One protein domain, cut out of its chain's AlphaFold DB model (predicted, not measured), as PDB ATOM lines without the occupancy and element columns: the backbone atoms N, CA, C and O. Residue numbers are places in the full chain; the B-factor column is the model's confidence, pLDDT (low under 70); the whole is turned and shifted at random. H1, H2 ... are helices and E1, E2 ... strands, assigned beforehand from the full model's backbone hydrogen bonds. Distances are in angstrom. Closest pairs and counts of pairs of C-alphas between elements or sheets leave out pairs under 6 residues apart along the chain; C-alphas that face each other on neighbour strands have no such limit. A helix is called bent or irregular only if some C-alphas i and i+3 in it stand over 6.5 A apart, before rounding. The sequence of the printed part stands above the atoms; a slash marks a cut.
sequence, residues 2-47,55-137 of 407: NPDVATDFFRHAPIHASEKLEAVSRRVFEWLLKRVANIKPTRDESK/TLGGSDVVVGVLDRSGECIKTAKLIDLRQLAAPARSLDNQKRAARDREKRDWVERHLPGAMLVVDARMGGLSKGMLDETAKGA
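Overview. This is residues 2 to 47 and 55 to 137 of the 407 residues of the protein "HD Cas3-type domain-containing protein" of Gemmatimonadetes bacterium (UniProt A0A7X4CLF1). A small sheet of three strands, E2, E1 and E3, has H1 across one face, while away from H1 three helices, H2, H3 and H4, cross one another in a cluster that only grazes the sheet. The printed part ends in a stretch with no named element, residues 119 to 137. It has 129 residues, with four named helices and three named strands in the order H1, H2, E1, E2, H3, H4, E3; the sheet runs E2 E1 E3, antiparallel throughout, and the class is mixed, helices and strands. The whole is compact, with a radius of gyration of the C-alphas of 14.9 A and spans of 41 by 36 by 32 A.

Along the chain. H1, residues 3 to 12, begins at C-alpha 3 (128.564, 162.905, 99.105) and is 14.6 A long. H2, residues 25 to 38, measures 20.1 A. E1, residues 61 to 66, and E2, residues 72 to 77, measure 14.2 A and 14.3 A. H3 is residues 78 to 85. H4, residues 93 to 110, is 24.6 A long and starts at C-alpha 93 (157.746, 169.813, 105.597); it is neither bent nor irregular, but only just: C-alphas 107 and 110 are 6.3 A apart. E3, residues 115 to 118, ends at C-alpha 118 (132.199, 154.972, 111.618).

Arrangement. E1 is the inner strand. E1 and E2 form a hairpin at 161 degrees, with N 65 and O 74 at 2.8 A, within hydrogen-bond range. E1 and E3 are antiparallel at 169 degrees, with N 117 and O 64 at 2.8 A. E2, H3 H4 and E3 make a split strand-helix-strand unit, two strands running the same way with E1 between them, and its crossover is right-handed. H1 on one face of the sheet makes two layers, a helix over strands, at a height over the sheet of 9.3 A; it runs across the strands, at 69 degrees to E2 on the local plane. Its closest C-alphas to E2 are those of Thr 7 and Cys 72, 4.6 A apart. H2 and H3 touch at Leu 33 and Ala 85, their closest C-alphas, 5.1 A apart, at a steep tilt of 69 degrees, only just short of about perpendicular. H4 touches H3, with closest C-alphas Leu 84 and Arg 99 at 5.9 A, about perpendicular at 75 degrees. H4 touches H2, with closest C-alphas Arg 26 and Val 107 at 6.0 A. H1 is apart from H2, H3 and H4. In each of the four helices every O i to N i+4 pair is within hydrogen-bond range.

Size, cuts and confidence. The C-alphas farthest apart, those of Ser 18 and Asn 93, are 43.6 A apart. Residues 48 to 54 are not printed, and C-alphas 47 and 55 are 9.3 A apart across the cut. H1 to H2 is a long link. Mean pLDDT of the printed part is 81.4; residues 2 to 8, 15 to 19, 40 to 47, 55 and 69 to 70 are under 70.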
ATOM      1  N   ASN A   2     129.669 159.050  96.357       52.28
ATOM      2  CA  ASN A   2     129.389 160.481  96.149       52.28
ATOM      3  C   ASN A   2     128.787 161.056  97.459       52.28
ATOM      4  O   ASN A   2     127.952 160.362  98.041       52.28
ATOM      5  N   PRO A   3     129.195 162.243  97.957       52.72
ATOM      6  CA  PRO A   3     128.564 162.905  99.105       52.72
ATOM      7  C   PRO A   3     127.029 162.886  99.078       52.72
ATOM      8  O   PRO A   3     126.415 162.611 100.106       52.72
ATOM      9  N   ASP A   4     126.423 163.046  97.897       60.72
ATOM     10  CA  ASP A   4     124.965 163.005  97.729       60.72
ATOM     11  C   ASP A   4     124.373 161.648  98.130       60.72
ATOM     12  O   ASP A   4     123.341 161.583  98.789       60.72
ATOM     13  N   VAL A   5     125.063 160.555  97.795       65.25
ATOM     14  CA  VAL A   5     124.638 159.184  98.115       65.25
ATOM     15  C   VAL A   5     124.750 158.917  99.616       65.25
ATOM     16  O   VAL A   5     123.892 158.241 100.173       65.25
ATOM     17  N   ALA A   6     125.764 159.471 100.288       64.62
ATOM     18  CA  ALA A   6     125.920 159.335 101.737       64.62
ATOM     19  C   ALA A   6     124.855 160.138 102.505       64.62
ATOM     20  O   ALA A   6     124.241 159.613 103.430       64.62
ATOM     21  N   THR A   7     124.588 161.384 102.101       65.75
ATOM     22  CA  THR A   7     123.489 162.193 102.658       65.75
ATOM     23  C   THR A   7     122.151 161.484 102.494       65.75
ATOM     24  O   THR A   7     121.369 161.356 103.436       65.75
ATOM     25  N   ASP A   8     121.892 160.996 101.286       68.44
ATOM     26  CA  ASP A   8     120.657 160.305 100.967       68.44
ATOM     27  C   ASP A   8     120.546 158.972 101.723       68.44
ATOM     28  O   ASP A   8     119.449 158.610 102.137       68.44
ATOM     29  N   PHE A   9     121.661 158.278 101.986       73.62
ATOM     30  CA  PHE A   9     121.726 157.086 102.842       73.62
ATOM     31  C   PHE A   9     121.233 157.363 104.262       73.62
ATOM     32  O   PHE A   9     120.250 156.765 104.700       73.62
ATOM     33  N   PHE A  10     121.851 158.313 104.965       73.81
ATOM     34  CA  PHE A  10     121.500 158.593 106.362       73.81
ATOM     35  C   PHE A  10     120.114 159.216 106.532       73.81
ATOM     36  O   PHE A  10     119.505 159.071 107.590       73.81
ATOM     37  N   ARG A  11     119.573 159.843 105.481       70.50
ATOM     38  CA  ARG A  11     118.173 160.284 105.454       70.50
ATOM     39  C   ARG A  11     117.193 159.113 105.567       70.50
ATOM     40  O   ARG A  11     116.175 159.248 106.236       70.50
ATOM     41  N   HIS A  12     117.484 157.991 104.910       72.25
ATOM     42  CA  HIS A  12     116.595 156.824 104.915       72.25
ATOM     43  C   HIS A  12     116.932 155.838 106.042       72.25
ATOM     44  O   HIS A  12     116.053 155.086 106.451       72.25
ATOM     45  N   ALA A  13     118.161 155.877 106.573       72.94
ATOM     46  CA  ALA A  13     118.621 155.099 107.725       72.94
ATOM     47  C   ALA A  13     119.019 156.009 108.913       72.94
ATOM     48  O   ALA A  13     120.209 156.138 109.224       72.94
ATOM     49  N   PRO A  14     118.056 156.686 109.570       70.19
ATOM     50  CA  PRO A  14     118.357 157.578 110.684       70.19
ATOM     51  C   PRO A  14     118.855 156.804 111.915       70.19
ATOM     52  O   PRO A  14     118.226 155.847 112.358       70.19
ATOM     53  N   ILE A  15     119.953 157.271 112.517       68.88
ATOM     54  CA  ILE A  15     120.588 156.615 113.674       68.88
ATOM     55  C   ILE A  15     119.716 156.759 114.930       68.88
ATOM     56  O   ILE A  15     119.378 157.880 115.350       68.88
ATOM     57  N   HIS A  16     119.397 155.628 115.566       68.56
ATOM     58  CA  HIS A  16     118.590 155.588 116.784       68.56
ATOM     59  C   HIS A  16     119.343 156.184 117.986       68.56
ATOM     60  O   HIS A  16     120.568 156.154 118.063       68.56
ATOM     61  N   ALA A  17     118.622 156.758 118.956       63.34
ATOM     62  CA  ALA A  17     119.248 157.433 120.100       63.34
ATOM     63  C   ALA A  17     120.084 156.489 120.985       63.34
ATOM     64  O   ALA A  17     121.095 156.917 121.534       63.34
ATOM     65  N   SER A  18     119.707 155.210 121.081       61.19
ATOM     66  CA  SER A  18     120.465 154.187 121.822       61.19
ATOM     67  C   SER A  18     121.818 153.835 121.194       61.19
ATOM     68  O   SER A  18     122.632 153.189 121.842       61.19
ATOM     69  N   GLU A  19     122.066 154.258 119.952       66.38
ATOM     70  CA  GLU A  19     123.312 154.016 119.214       66.38
ATOM     71  C   GLU A  19     124.230 155.249 119.200       66.38
ATOM     72  O   GLU A  19     125.285 155.250 118.565       66.38
ATOM     73  N   LYS A  20     123.843 156.323 119.899       73.12
ATOM     74  CA  LYS A  20     124.602 157.575 119.944       73.12
ATOM     75  C   LYS A  20     125.497 157.612 121.177       73.12
ATOM     76  O   LYS A  20     125.027 157.514 122.307       73.12
ATOM     77  N   LEU A  21     126.788 157.837 120.948       78.19
ATOM     78  CA  LEU A  21     127.751 158.178 121.989       78.19
ATOM     79  C   LEU A  21     128.179 159.638 121.828       78.19
ATOM     80  O   LEU A  21     128.813 160.002 120.837       78.19
ATOM     81  N   GLU A  22     127.880 160.468 122.823       81.06
ATOM     82  CA  GLU A  22     128.369 161.845 122.872       81.06
ATOM     83  C   GLU A  22     129.738 161.906 123.557       81.06
ATOM     84  O   GLU A  22     129.944 161.400 124.662       81.06
ATOM     85  N   ALA A  23     130.706 162.537 122.895       86.56
ATOM     86  CA  ALA A  23     132.056 162.695 123.414       86.56
ATOM     87  C   ALA A  23     132.703 163.982 122.893       86.56
ATOM     88  O   ALA A  23     132.346 164.516 121.845       86.56
ATOM     89  N   VAL A  24     133.706 164.476 123.623       90.38
ATOM     90  CA  VAL A  24     134.475 165.668 123.237       90.38
ATOM     91  C   VAL A  24     135.152 165.439 121.880       90.38
ATOM     92  O   VAL A  24     135.938 164.501 121.744       90.38
ATOM     93  N   SER A  25     134.923 166.328 120.904       91.06
ATOM     94  CA  SER A  25     135.386 166.182 119.509       91.06
ATOM     95  C   SER A  25     136.877 165.855 119.382       91.06
ATOM     96  O   SER A  25     137.267 165.016 118.574       91.06
ATOM     97  N   ARG A  26     137.726 166.456 120.225       91.88
ATOM     98  CA  ARG A  26     139.165 166.155 120.252       91.88
ATOM     99  C   ARG A  26     139.458 164.706 120.653       91.88
ATOM    100  O   ARG A  26     140.281 164.060 120.014       91.88
ATOM    101  N   ARG A  27     138.773 164.191 121.679       92.44
ATOM    102  CA  ARG A  27     138.919 162.802 122.144       92.44
ATOM    103  C   ARG A  27     138.464 161.821 121.066       92.44
ATOM    104  O   ARG A  27     139.147 160.831 120.833       92.44
ATOM    105  N   VAL A  28     137.355 162.128 120.390       92.44
ATOM    106  CA  VAL A  28     136.846 161.339 119.255       92.44
ATOM    107  C   VAL A  28     137.874 161.300 118.124       92.44
ATOM    108  O   VAL A  28     138.208 160.230 117.627       92.44
ATOM    109  N   PHE A  29     138.434 162.450 117.744       94.75
ATOM    110  CA  PHE A  29     139.404 162.508 116.653       94.75
ATOM    111  C   PHE A  29     140.724 161.798 116.987       94.75
ATOM    112  O   PHE A  29     141.270 161.072 116.157       94.75
ATOM    113  N   GLU A  30     141.237 161.964 118.210       94.25
ATOM    114  CA  GLU A  30     142.432 161.251 118.675       94.25
ATOM    115  C   GLU A  30     142.209 159.732 118.699       94.25
ATOM    116  O   GLU A  30     143.078 158.982 118.245       94.25
ATOM    117  N   TRP A  31     141.038 159.282 119.162       94.69
ATOM    118  CA  TRP A  31     140.628 157.879 119.085       94.69
ATOM    119  C   TRP A  31     140.609 157.380 117.637       94.69
ATOM    120  O   TRP A  31     141.245 156.369 117.342       94.69
ATOM    121  N   LEU A  32     139.972 158.116 116.723       94.56
ATOM    122  CA  LEU A  32     139.848 157.732 115.317       94.56
ATOM    123  C   LEU A  32     141.224 157.530 114.668       94.56
ATOM    124  O   LEU A  32     141.471 156.506 114.031       94.56
ATOM    125  N   LEU A  33     142.155 158.469 114.870       94.00
ATOM    126  CA  LEU A  33     143.504 158.369 114.305       94.00
ATOM    127  C   LEU A  33     144.298 157.191 114.884       94.00
ATOM    128  O   LEU A  33     144.969 156.479 114.133       94.00
ATOM    129  N   LYS A  34     144.223 156.963 116.202       93.00
ATOM    130  CA  LYS A  34     144.860 155.798 116.838       93.00
ATOM    131  C   LYS A  34     144.266 154.492 116.319       93.00
ATOM    132  O   LYS A  34     145.000 153.547 116.042       93.00
ATOM    133  N   ARG A  35     142.945 154.453 116.150       90.44
ATOM    134  CA  ARG A  35     142.230 153.275 115.675       90.44
ATOM    135  C   ARG A  35     142.632 152.920 114.252       90.44
ATOM    136  O   ARG A  35     143.036 151.790 114.002       90.44
ATOM    137  N   VAL A  36     142.638 153.899 113.353       90.25
ATOM    138  CA  VAL A  36     143.073 153.724 111.960       90.25
ATOM    139  C   VAL A  36     144.522 153.232 111.865       90.25
ATOM    140  O   VAL A  36     144.821 152.372 111.034       90.25
ATOM    141  N   ALA A  37     145.415 153.721 112.733       86.25
ATOM    142  CA  ALA A  37     146.802 153.256 112.794       86.25
ATOM    143  C   ALA A  37     146.933 151.780 113.227       86.25
ATOM    144  O   ALA A  37     147.890 151.114 112.837       86.25
ATOM    145  N   ASN A  38     145.968 151.265 113.995       83.06
ATOM    146  CA  ASN A  38     145.940 149.885 114.487       83.06
ATOM    147  C   ASN A  38     145.287 148.891 113.504       83.06
ATOM    148  O   ASN A  38     145.405 147.679 113.696       83.06
ATOM    149  N   ILE A  39     144.609 149.370 112.454       81.56
ATOM    150  CA  ILE A  39     144.024 148.514 111.413       81.56
ATOM    151  C   ILE A  39     145.145 148.044 110.481       81.56
ATOM    152  O   ILE A  39     145.772 148.857 109.793       81.56
ATOM    153  N   LYS A  40     145.383 146.729 110.414       69.25
ATOM    154  CA  LYS A  40     146.383 146.147 109.504       69.25
ATOM    155  C   LYS A  40     145.966 146.367 108.038       69.25
ATOM    156  O   LYS A  40     144.788 146.224 107.724       69.25
ATOM    157  N   PRO A  41     146.889 146.733 107.132       56.59
ATOM    158  CA  PRO A  41     146.591 146.781 105.705       56.59
ATOM    159  C   PRO A  41     146.405 145.359 105.164       56.59
ATOM    160  O   PRO A  41     147.263 144.500 105.379       56.59
ATOM    161  N   THR A  42     145.308 145.115 104.454       53.22
ATOM    162  CA  THR A  42     145.178 143.957 103.569       53.22
ATOM    163  C   THR A  42     146.158 144.110 102.412       53.22
ATOM    164  O   THR A  42     146.292 145.185 101.834       53.22
ATOM    165  N   ARG A  43     146.927 143.052 102.134       42.75
ATOM    166  CA  ARG A  43     147.985 143.047 101.109       42.75
ATOM    167  C   ARG A  43     147.524 142.512  99.751       42.75
ATOM    168  O   ARG A  43     148.337 142.499  98.837       42.75
ATOM    169  N   ASP A  44     146.277 142.070  99.631       43.78
ATOM    170  CA  ASP A  44     145.821 141.312  98.470       43.78
ATOM    171  C   ASP A  44     144.380 141.697  98.112       43.78
ATOM    172  O   ASP A  44     143.439 141.319  98.808       43.78
ATOM    173  N   GLU A  45     144.218 142.500  97.058       46.00
ATOM    174  CA  GLU A  45     142.906 142.899  96.523       46.00
ATOM    175  C   GLU A  45     142.173 141.706  95.873       46.00
ATOM    176  O   GLU A  45     140.958 141.746  95.727       46.00
ATOM    177  N   SER A  46     142.885 140.613  95.563       40.50
ATOM    178  CA  SER A  46     142.328 139.402  94.934       40.50
ATOM    179  C   SER A  46     141.590 138.451  95.889       40.50
ATOM    180  O   SER A  46     140.986 137.483  95.441       40.50
ATOM    181  N   LYS A  47     141.623 138.714  97.205       39.75
ATOM    182  CA  LYS A  47     140.917 137.922  98.237       39.75
ATOM    183  C   LYS A  47     139.621 138.563  98.734       39.75
ATOM    184  O   LYS A  47     139.030 138.109  99.711       39.75
ATOM    185  N   THR A  55     137.377 142.195 105.807       63.50
ATOM    186  CA  THR A  55     138.570 143.058 105.632       63.50
ATOM    187  C   THR A  55     138.284 144.404 104.955       63.50
ATOM    188  O   THR A  55     137.702 144.435 103.875       63.50
ATOM    189  N   LEU A  56     138.755 145.507 105.556       72.88
ATOM    190  CA  LEU A  56     138.675 146.870 105.002       72.88
ATOM    191  C   LEU A  56     139.803 147.163 103.995       72.88
ATOM    192  O   LEU A  56     140.989 147.067 104.333       72.88
ATOM    193  N   GLY A  57     139.430 147.589 102.791       74.69
ATOM    194  CA  GLY A  57     140.315 148.098 101.746       74.69
ATOM    195  C   GLY A  57     140.728 149.558 101.967       74.69
ATOM    196  O   GLY A  57     140.112 150.315 102.713       74.69
ATOM    197  N   GLY A  58     141.813 149.991 101.317       77.00
ATOM    198  CA  GLY A  58     142.300 151.374 101.444       77.00
ATOM    199  C   GLY A  58     141.351 152.417 100.839       77.00
ATOM    200  O   GLY A  58     141.246 153.529 101.358       77.00
ATOM    201  N   SER A  59     140.662 152.059  99.758       77.50
ATOM    202  CA  SER A  59     139.705 152.903  99.038       77.50
ATOM    203  C   SER A  59     138.331 152.993  99.710       77.50
ATOM    204  O   SER A  59     137.549 153.872  99.330       77.50
ATOM    205  N   ASP A  60     138.060 152.147 100.708       76.88
ATOM    206  CA  ASP A  60     136.786 152.104 101.419       76.88
ATOM    207  C   ASP A  60     136.542 153.415 102.163       76.88
ATOM    208  O   ASP A  60     137.415 153.918 102.879       76.88
ATOM    209  N   VAL A  61     135.340 153.966 102.004       82.94
ATOM    210  CA  VAL A  61     134.849 155.061 102.845       82.94
ATOM    211  C   VAL A  61     134.464 154.457 104.185       82.94
ATOM    212  O   VAL A  61     133.560 153.634 104.245       82.94
ATOM    213  N   VAL A  62     135.155 154.865 105.245       85.56
ATOM    214  CA  VAL A  62     134.987 154.278 106.584       85.56
ATOM    215  C   VAL A  62     134.472 155.276 107.616       85.56
ATOM    216  O   VAL A  62     134.172 154.900 108.745       85.56
ATOM    217  N   VAL A  63     134.379 156.553 107.235       90.25
ATOM    218  CA  VAL A  63     133.860 157.631 108.077       90.25
ATOM    219  C   VAL A  63     132.945 158.552 107.274       90.25
ATOM    220  O   VAL A  63     133.313 158.995 106.181       90.25
ATOM    221  N   GLY A  64     131.801 158.894 107.868       89.88
ATOM    222  CA  GLY A  64     130.913 159.984 107.463       89.88
ATOM    223  C   GLY A  64     130.696 160.966 108.618       89.88
ATOM    224  O   GLY A  64     130.691 160.572 109.781       89.88
ATOM    225  N   VAL A  65     130.542 162.250 108.311       89.75
ATOM    226  CA  VAL A  65     130.245 163.306 109.287       89.75
ATOM    227  C   VAL A  65     128.940 163.965 108.887       89.75
ATOM    228  O   VAL A  65     128.846 164.489 107.776       89.75
ATOM    229  N   LEU A  66     127.963 163.940 109.789       85.69
ATOM    230  CA  LEU A  66     126.636 164.508 109.572       85.69
ATOM    231  C   LEU A  66     126.449 165.754 110.425       85.69
ATOM    232  O   LEU A  66     126.824 165.763 111.599       85.69
ATOM    233  N   ASP A  67     125.851 166.794 109.865       82.31
ATOM    234  CA  ASP A  67     125.452 167.955 110.653       82.31
ATOM    235  C   ASP A  67     124.190 167.674 111.499       82.31
ATOM    236  O   ASP A  67     123.672 166.555 111.556       82.31
ATOM    237  N   ARG A  68     123.665 168.699 112.180       76.25
ATOM    238  CA  ARG A  68     122.454 168.564 113.012       76.25
ATOM    239  C   ARG A  68     121.182 168.272 112.215       76.25
ATOM    240  O   ARG A  68     120.208 167.820 112.809       76.25
ATOM    241  N   SER A  69     121.174 168.569 110.919       67.69
ATOM    242  CA  SER A  69     120.066 168.255 110.017       67.69
ATOM    243  C   SER A  69     120.154 166.831 109.456       67.69
ATOM    244  O   SER A  69     119.198 166.353 108.851       67.69
ATOM    245  N   GLY A  70     121.273 166.137 109.703       67.19
ATOM    246  CA  GLY A  70     121.559 164.814 109.159       67.19
ATOM    247  C   GLY A  70     122.202 164.852 107.771       67.19
ATOM    248  O   GLY A  70     122.367 163.800 107.158       67.19
ATOM    249  N   GLU A  71     122.581 166.031 107.266       74.00
ATOM    250  CA  GLU A  71     123.265 166.167 105.981       74.00
ATOM    251  C   GLU A  71     124.731 165.736 106.105       74.00
ATOM    252  O   GLU A  71     125.428 166.132 107.042       74.00
ATOM    253  N   CYS A  72     125.220 164.924 105.159       82.25
ATOM    254  CA  CYS A  72     126.612 164.492 105.152       82.25
ATOM    255  C   CYS A  72     127.526 165.617 104.658       82.25
ATOM    256  O   CYS A  72     127.651 165.871 103.462       82.25
ATOM    257  N   ILE A  73     128.251 166.230 105.590       85.00
ATOM    258  CA  ILE A  73     129.158 167.353 105.327       85.00
ATOM    259  C   ILE A  73     130.598 166.915 105.030       85.00
ATOM    260  O   ILE A  73     131.391 167.699 104.507       85.00
ATOM    261  N   LYS A  74     130.977 165.673 105.367       88.19
ATOM    262  CA  LYS A  74     132.307 165.123 105.057       88.19
ATOM    263  C   LYS A  74     132.301 163.600 105.029       88.19
ATOM    264  O   LYS A  74     131.680 162.961 105.868       88.19
ATOM    265  N   THR A  75     133.082 163.021 104.122       89.12
ATOM    266  CA  THR A  75     133.425 161.592 104.124       89.12
ATOM    267  C   THR A  75     134.942 161.416 104.138       89.12
ATOM    268  O   THR A  75     135.682 162.325 103.746       89.12
ATOM    269  N   ALA A  76     135.427 160.267 104.611       89.81
ATOM    270  CA  ALA A  76     136.847 159.935 104.549       89.81
ATOM    271  C   ALA A  76     137.091 158.458 104.251       89.81
ATOM    272  O   ALA A  76     136.461 157.569 104.830       89.81
ATOM    273  N   LYS A  77     138.054 158.211 103.356       88.12
ATOM    274  CA  LYS A  77     138.528 156.863 103.054       88.12
ATOM    275  C   LYS A  77     139.546 156.399 104.084       88.12
ATOM    276  O   LYS A  77     140.255 157.212 104.687       88.12
ATOM    277  N   LEU A  78     139.677 155.085 104.243       87.94
ATOM    278  CA  LEU A  78     140.645 154.501 105.169       87.94
ATOM    279  C   LEU A  78     142.079 154.954 104.853       87.94
ATOM    280  O   LEU A  78     142.849 155.260 105.766       87.94
ATOM    281  N   ILE A  79     142.442 155.038 103.570       86.50
ATOM    282  CA  ILE A  79     143.770 155.495 103.144       86.50
ATOM    283  C   ILE A  79     144.047 156.955 103.530       86.50
ATOM    284  O   ILE A  79     145.149 157.257 103.992       86.50
ATOM    285  N   ASP A  80     143.054 157.836 103.429       90.62
ATOM    286  CA  ASP A  80     143.198 159.260 103.755       90.62
ATOM    287  C   ASP A  80     143.375 159.448 105.266       90.62
ATOM    288  O   ASP A  80     144.275 160.156 105.728       90.62
ATOM    289  N   LEU A  81     142.582 158.727 106.066       92.38
ATOM    290  CA  LEU A  81     142.723 158.732 107.522       92.38
ATOM    291  C   LEU A  81     144.074 158.152 107.971       92.38
ATOM    292  O   LEU A  81     144.668 158.651 108.930       92.38
ATOM    293  N   ARG A  82     144.612 157.143 107.270       90.38
ATOM    294  CA  ARG A  82     145.963 156.616 107.540       90.38
ATOM    295  C   ARG A  82     147.042 157.658 107.267       90.38
ATOM    296  O   ARG A  82     147.974 157.783 108.060       90.38
ATOM    297  N   GLN A  83     146.909 158.436 106.194       89.81
ATOM    298  CA  GLN A  83     147.820 159.552 105.922       89.81
ATOM    299  C   GLN A  83     147.745 160.619 107.025       89.81
ATOM    300  O   GLN A  83     148.777 161.149 107.446       89.81
ATOM    301  N   LEU A  84     146.553 160.881 107.573       92.38
ATOM    302  CA  LEU A  84     146.393 161.752 108.740       92.38
ATOM    303  C   LEU A  84     147.028 161.163 110.007       92.38
ATOM    304  O   LEU A  84     147.653 161.894 110.782       92.38
ATOM    305  N   ALA A  85     146.935 159.852 110.216       90.62
ATOM    306  CA  ALA A  85     147.550 159.165 111.351       90.62
ATOM    307  C   ALA A  85     149.084 159.025 111.232       90.62
ATOM    308  O   ALA A  85     149.753 158.763 112.234       90.62
ATOM    309  N   ALA A  86     149.661 159.238 110.042       87.81
ATOM    310  CA  ALA A  86     151.082 159.029 109.781       87.81
ATOM    311  C   ALA A  86     151.994 159.856 110.722       87.81
ATOM    312  O   ALA A  86     151.748 161.054 110.930       87.81
ATOM    313  N   PRO A  87     153.086 159.274 111.265       87.25
ATOM    314  CA  PRO A  87     154.024 159.984 112.136       87.25
ATOM    315  C   PRO A  87     154.662 161.194 111.441       87.25
ATOM    316  O   PRO A  87     155.090 161.100 110.295       87.25
ATOM    317  N   ALA A  88     154.820 162.325 112.140       85.12
ATOM    318  CA  ALA A  88     155.396 163.552 111.558       85.12
ATOM    319  C   ALA A  88     156.792 163.359 110.944       85.12
ATOM    320  O   ALA A  88     157.100 163.982 109.937       85.12
ATOM    321  N   ARG A  89     157.597 162.458 111.516       87.75
ATOM    322  CA  ARG A  89     158.935 162.101 111.017       87.75
ATOM    323  C   ARG A  89     158.945 161.398 109.654       87.75
ATOM    324  O   ARG A  89     160.002 161.283 109.057       87.75
ATOM    325  N   SER A  90     157.798 160.893 109.196       83.62
ATOM    326  CA  SER A  90     157.668 160.170 107.921       83.62
ATOM    327  C   SER A  90     157.286 161.067 106.738       83.62
ATOM    328  O   SER A  90     157.144 160.578 105.623       83.62
ATOM    329  N   LEU A  91     157.106 162.371 106.972       87.06
ATOM    330  CA  LEU A  91     156.611 163.330 105.988       87.06
ATOM    331  C   LEU A  91     157.609 164.472 105.794       87.06
ATOM    332  O   LEU A  91     158.245 164.923 106.746       87.06
ATOM    333  N   ASP A  92     157.686 164.985 104.568       92.00
ATOM    334  CA  ASP A  92     158.365 166.249 104.288       92.00
ATOM    335  C   ASP A  92     157.624 167.446 104.925       92.00
ATOM    336  O   ASP A  92     156.483 167.344 105.391       92.00
ATOM    337  N   ASN A  93     158.281 168.610 104.954       90.38
ATOM    338  CA  ASN A  93     157.746 169.813 105.597       90.38
ATOM    339  C   ASN A  93     156.396 170.263 105.007       90.38
ATOM    340  O   ASN A  93     155.534 170.728 105.757       90.38
ATOM    341  N   GLN A  94     156.196 170.118 103.694       90.25
ATOM    342  CA  GLN A  94     154.982 170.563 103.008       90.25
ATOM    343  C   GLN A  94     153.803 169.638 103.327       90.25
ATOM    344  O   GLN A  94     152.736 170.113 103.726       90.25
ATOM    345  N   LYS A  95     154.011 168.320 103.236       89.81
ATOM    346  CA  LYS A  95     153.015 167.301 103.592       89.81
ATOM    347  C   LYS A  95     152.666 167.348 105.072       89.81
ATOM    348  O   LYS A  95     151.494 167.242 105.423       89.81
ATOM    349  N   ARG A  96     153.652 167.585 105.946       91.25
ATOM    350  CA  ARG A  96     153.418 167.780 107.385       91.25
ATOM    351  C   ARG A  96     152.500 168.975 107.642       91.25
ATOM    352  O   ARG A  96     151.517 168.835 108.362       91.25
ATOM    353  N   ALA A  97     152.777 170.122 107.020       91.50
ATOM    354  CA  ALA A  97     151.955 171.319 107.184       91.50
ATOM    355  C   ALA A  97     150.524 171.132 106.648       91.50
ATOM    356  O   ALA A  97     149.576 171.605 107.272       91.50
ATOM    357  N   ALA A  98     150.354 170.433 105.520       92.00
ATOM    358  CA  ALA A  98     149.036 170.101 104.976       92.00
ATOM    359  C   ALA A  98     148.248 169.166 105.908       92.00
ATOM    360  O   ALA A  98     147.108 169.468 106.254       92.00
ATOM    361  N   ARG A  99     148.886 168.096 106.395       93.25
ATOM    362  CA  ARG A  99     148.301 167.167 107.368       93.25
ATOM    363  C   ARG A  99     147.864 167.877 108.650       93.25
ATOM    364  O   ARG A  99     146.774 167.626 109.150       93.25
ATOM    365  N   ASP A 100     148.705 168.751 109.197       92.94
ATOM    366  CA  ASP A 100     148.405 169.449 110.453       92.94
ATOM    367  C   ASP A 100     147.283 170.483 110.288       92.94
ATOM    368  O   ASP A 100     146.527 170.707 111.231       92.94
ATOM    369  N   ARG A 101     147.137 171.078 109.094       94.38
ATOM    370  CA  ARG A 101     145.956 171.882 108.744       94.38
ATOM    371  C   ARG A 101     144.694 171.026 108.711       94.38
ATOM    372  O   ARG A 101     143.740 171.367 109.395       94.38
ATOM    373  N   GLU A 102     144.717 169.899 108.002       94.06
ATOM    374  CA  GLU A 102     143.554 169.005 107.898       94.06
ATOM    375  C   GLU A 102     143.126 168.474 109.277       94.06
ATOM    376  O   GLU A 102     141.941 168.455 109.598       94.06
ATOM    377  N   LYS A 103     144.081 168.128 110.155       94.31
ATOM    378  CA  LYS A 103     143.784 167.737 111.544       94.31
ATOM    379  C   LYS A 103     143.051 168.821 112.331       94.31
ATOM    380  O   LYS A 103     142.150 168.494 113.098       94.31
ATOM    381  N   ARG A 104     143.445 170.090 112.171       94.62
ATOM    382  CA  ARG A 104     142.741 171.209 112.813       94.62
ATOM    383  C   ARG A 104     141.346 171.377 112.234       94.62
ATOM    384  O   ARG A 104     140.400 171.459 113.002       94.62
ATOM    385  N   ASP A 105     141.205 171.321 110.913       93.94
ATOM    386  CA  ASP A 105     139.906 171.457 110.251       93.94
ATOM    387  C   ASP A 105     138.911 170.375 110.699       93.94
ATOM    388  O   ASP A 105     137.737 170.673 110.910       93.94
ATOM    389  N   TRP A 106     139.350 169.129 110.909       94.00
ATOM    390  CA  TRP A 106     138.506 168.082 111.503       94.00
ATOM    391  C   TRP A 106     137.959 168.473 112.881       94.00
ATOM    392  O   TRP A 106     136.754 168.384 113.111       94.00
ATOM    393  N   VAL A 107     138.830 168.918 113.788       93.00
ATOM    394  CA  VAL A 107     138.463 169.211 115.183       93.00
ATOM    395  C   VAL A 107     137.692 170.525 115.318       93.00
ATOM    396  O   VAL A 107     136.806 170.610 116.162       93.00
ATOM    397  N   GLU A 108     138.018 171.535 114.515       91.94
ATOM    398  CA  GLU A 108     137.477 172.893 114.648       91.94
ATOM    399  C   GLU A 108     136.229 173.133 113.793       91.94
ATOM    400  O   GLU A 108     135.388 173.937 114.186       91.94
ATOM    401  N   ARG A 109     136.088 172.459 112.640       89.38
ATOM    402  CA  ARG A 109     134.983 172.721 111.700       89.38
ATOM    403  C   ARG A 109     134.032 171.551 111.514       89.38
ATOM    404  O   ARG A 109     132.834 171.774 111.423       89.38
ATOM    405  N   HIS A 110     134.549 170.327 111.429       89.50
ATOM    406  CA  HIS A 110     133.728 169.190 111.001       89.50
ATOM    407  C   HIS A 110     133.081 168.439 112.165       89.50
ATOM    408  O   HIS A 110     131.933 168.043 112.058       89.50
ATOM    409  N   LEU A 111     133.795 168.222 113.270       91.50
ATOM    410  CA  LEU A 111     133.289 167.433 114.401       91.50
ATOM    411  C   LEU A 111     132.423 168.190 115.429       91.50
ATOM    412  O   LEU A 111     131.608 167.533 116.081       91.50
ATOM    413  N   PRO A 112     132.581 169.506 115.674       90.62
ATOM    414  CA  PRO A 112     131.785 170.187 116.696       90.62
ATOM    415  C   PRO A 112     130.280 170.168 116.393       90.62
ATOM    416  O   PRO A 112     129.822 170.749 115.415       90.62
ATOM    417  N   GLY A 113     129.499 169.525 117.268       84.75
ATOM    418  CA  GLY A 113     128.040 169.434 117.129       84.75
ATOM    419  C   GLY A 113     127.557 168.572 115.958       84.75
ATOM    420  O   GLY A 113     126.371 168.634 115.638       84.75
ATOM    421  N   ALA A 114     128.463 167.809 115.346       88.62
ATOM    422  CA  ALA A 114     128.195 166.870 114.271       88.62
ATOM    423  C   ALA A 114     128.130 165.429 114.797       88.62
ATOM    424  O   ALA A 114     128.683 165.103 115.850       88.62
ATOM    425  N   MET A 115     127.484 164.555 114.035       87.00
ATOM    426  CA  MET A 115     127.443 163.118 114.275       87.00
ATOM    427  C   MET A 115     128.522 162.430 113.437       87.00
ATOM    428  O   MET A 115     128.546 162.559 112.214       87.00
ATOM    429  N   LEU A 116     129.428 161.704 114.093       89.19
ATOM    430  CA  LEU A 116     130.450 160.905 113.422       89.19
ATOM    431  C   LEU A 116     129.934 159.480 113.231       89.19
ATOM    432  O   LEU A 116     129.711 158.773 114.210       89.19
ATOM    433  N   VAL A 117     129.811 159.051 111.982       86.94
ATOM    434  CA  VAL A 117     129.484 157.671 111.626       86.94
ATOM    435  C   VAL A 117     130.762 156.948 111.234       86.94
ATOM    436  O   VAL A 117     131.541 157.458 110.427       86.94
ATOM    437  N   VAL A 118     130.986 155.772 111.815       87.00
ATOM    438  CA  VAL A 118     132.199 154.972 111.618       87.00
ATOM    439  C   VAL A 118     131.804 153.558 111.212       87.00
ATOM    440  O   VAL A 118     130.906 152.975 111.812       87.00
ATOM    441  N   ASP A 119     132.484 153.005 110.212       83.69
ATOM    442  CA  ASP A 119     132.294 151.617 109.795       83.69
ATOM    443  C   ASP A 119     132.605 150.658 110.955       83.69
ATOM    444  O   ASP A 119     133.711 150.673 111.506       83.69
ATOM    445  N   ALA A 120     131.638 149.810 111.324       80.81
ATOM    446  CA  ALA A 120     131.746 148.916 112.474       80.81
ATOM    447  C   ALA A 120     132.974 147.999 112.399       80.81
ATOM    448  O   ALA A 120     133.570 147.706 113.436       80.81
ATOM    449  N   ARG A 121     133.426 147.616 111.195       81.25
ATOM    450  CA  ARG A 121     134.615 146.770 110.970       81.25
ATOM    451  C   ARG A 121     135.907 147.451 111.402       81.25
ATOM    452  O   ARG A 121     136.911 146.781 111.652       81.25
ATOM    453  N   MET A 122     135.903 148.781 111.534       85.50
ATOM    454  CA  MET A 122     137.013 149.482 112.167       85.50
ATOM    455  C   MET A 122     137.174 149.036 113.615       85.50
ATOM    456  O   MET A 122     138.309 148.990 114.079       85.50
ATOM    457  N   GLY A 123     136.101 148.658 114.308       86.50
ATOM    458  CA  GLY A 123     136.099 148.367 115.735       86.50
ATOM    459  C   GLY A 123     136.366 149.621 116.561       86.50
ATOM    460  O   GLY A 123     136.136 150.749 116.129       86.50
ATOM    461  N   GLY A 124     136.917 149.434 117.755       88.50
ATOM    462  CA  GLY A 124     137.289 150.548 118.619       88.50
ATOM    463  C   GLY A 124     136.228 150.961 119.641       88.50
ATOM    464  O   GLY A 124     136.331 152.045 120.217       88.50
ATOM    465  N   LEU A 125     135.220 150.116 119.863       87.31
ATOM    466  CA  LEU A 125     134.220 150.279 120.913       87.31
ATOM    467  C   LEU A 125     134.333 149.140 121.924       87.31
ATOM    468  O   LEU A 125     134.484 147.979 121.554       87.31
ATOM    469  N   SER A 126     134.250 149.482 123.204       84.56
ATOM    470  CA  SER A 126     134.262 148.530 124.314       84.56
ATOM    471  C   SER A 126     133.386 149.067 125.437       84.56
ATOM    472  O   SER A 126     133.554 150.209 125.863       84.56
ATOM    473  N   LYS A 127     132.427 148.257 125.906       80.00
ATOM    474  CA  LYS A 127     131.495 148.616 126.996       80.00
ATOM    475  C   LYS A 127     130.764 149.953 126.763       80.00
ATOM    476  O   LYS A 127     130.628 150.752 127.685       80.00
ATOM    477  N   GLY A 128     130.356 150.218 125.520       75.75
ATOM    478  CA  GLY A 128     129.671 151.462 125.139       75.75
ATOM    479  C   GLY A 128     130.567 152.705 125.078       75.75
ATOM    480  O   GLY A 128     130.058 153.810 124.939       75.75
ATOM    481  N   MET A 129     131.892 152.550 125.172       84.62
ATOM    482  CA  MET A 129     132.856 153.652 125.159       84.62
ATOM    483  C   MET A 129     133.885 153.493 124.036       84.62
ATOM    484  O   MET A 129     134.150 152.388 123.562       84.62
ATOM    485  N   LEU A 130     134.508 154.609 123.647       89.94
ATOM    486  CA  LEU A 130     135.640 154.626 122.717       89.94
ATOM    487  C   LEU A 130     136.881 153.968 123.346       89.94
ATOM    488  O   LEU A 130     137.363 154.432 124.383       89.94
ATOM    489  N   ASP A 131     137.419 152.947 122.681       89.88
ATOM    490  CA  ASP A 131     138.634 152.208 123.045       89.88
ATOM    491  C   ASP A 131     139.454 151.913 121.781       89.88
ATOM    492  O   ASP A 131     139.092 151.054 120.986       89.88
ATOM    493  N   GLU A 132     140.580 152.596 121.562       88.44
ATOM    494  CA  GLU A 132     141.389 152.426 120.343       88.44
ATOM    495  C   GLU A 132     141.986 151.013 120.153       88.44
ATOM    496  O   GLU A 132     142.452 150.666 119.053       88.44
ATOM    497  N   THR A 133     142.007 150.211 121.220       87.25
ATOM    498  CA  THR A 133     142.595 148.869 121.251       87.25
ATOM    499  C   THR A 133     141.577 147.769 120.984       87.25
ATOM    500  O   THR A 133     141.977 146.676 120.569       87.25
ATOM    501  N   ALA A 134     140.283 148.065 121.144       86.69
ATOM    502  CA  ALA A 134     139.206 147.124 120.879       86.69
ATOM    503  C   ALA A 134     139.224 146.672 119.409       86.69
ATOM    504  O   ALA A 134     139.330 147.476 118.475       86.69
ATOM    505  N   LYS A 135     139.174 145.352 119.212       82.81
ATOM    506  CA  LYS A 135     139.237 144.680 117.908       82.81
ATOM    507  C   LYS A 135     137.892 144.037 117.590       82.81
ATOM    508  O   LYS A 135     137.134 143.740 118.504       82.81
ATOM    509  N   GLY A 136     137.685 143.736 116.312       75.12
ATOM    510  CA  GLY A 136     136.448 143.132 115.829       75.12
ATOM    511  C   GLY A 136     135.368 144.178 115.588       75.12
ATOM    512  O   GLY A 136     135.470 145.311 116.066       75.12
ATOM    513  N   ALA A 137     134.368 143.791 114.801       75.69
ATOM    514  CA  ALA A 137     133.200 144.622 114.596       75.69
ATOM    515  C   ALA A 137     132.453 144.782 115.923       75.69
ATOM    516  O   ALA A 137     132.243 143.805 116.644       75.69
TER     517      ALA A 137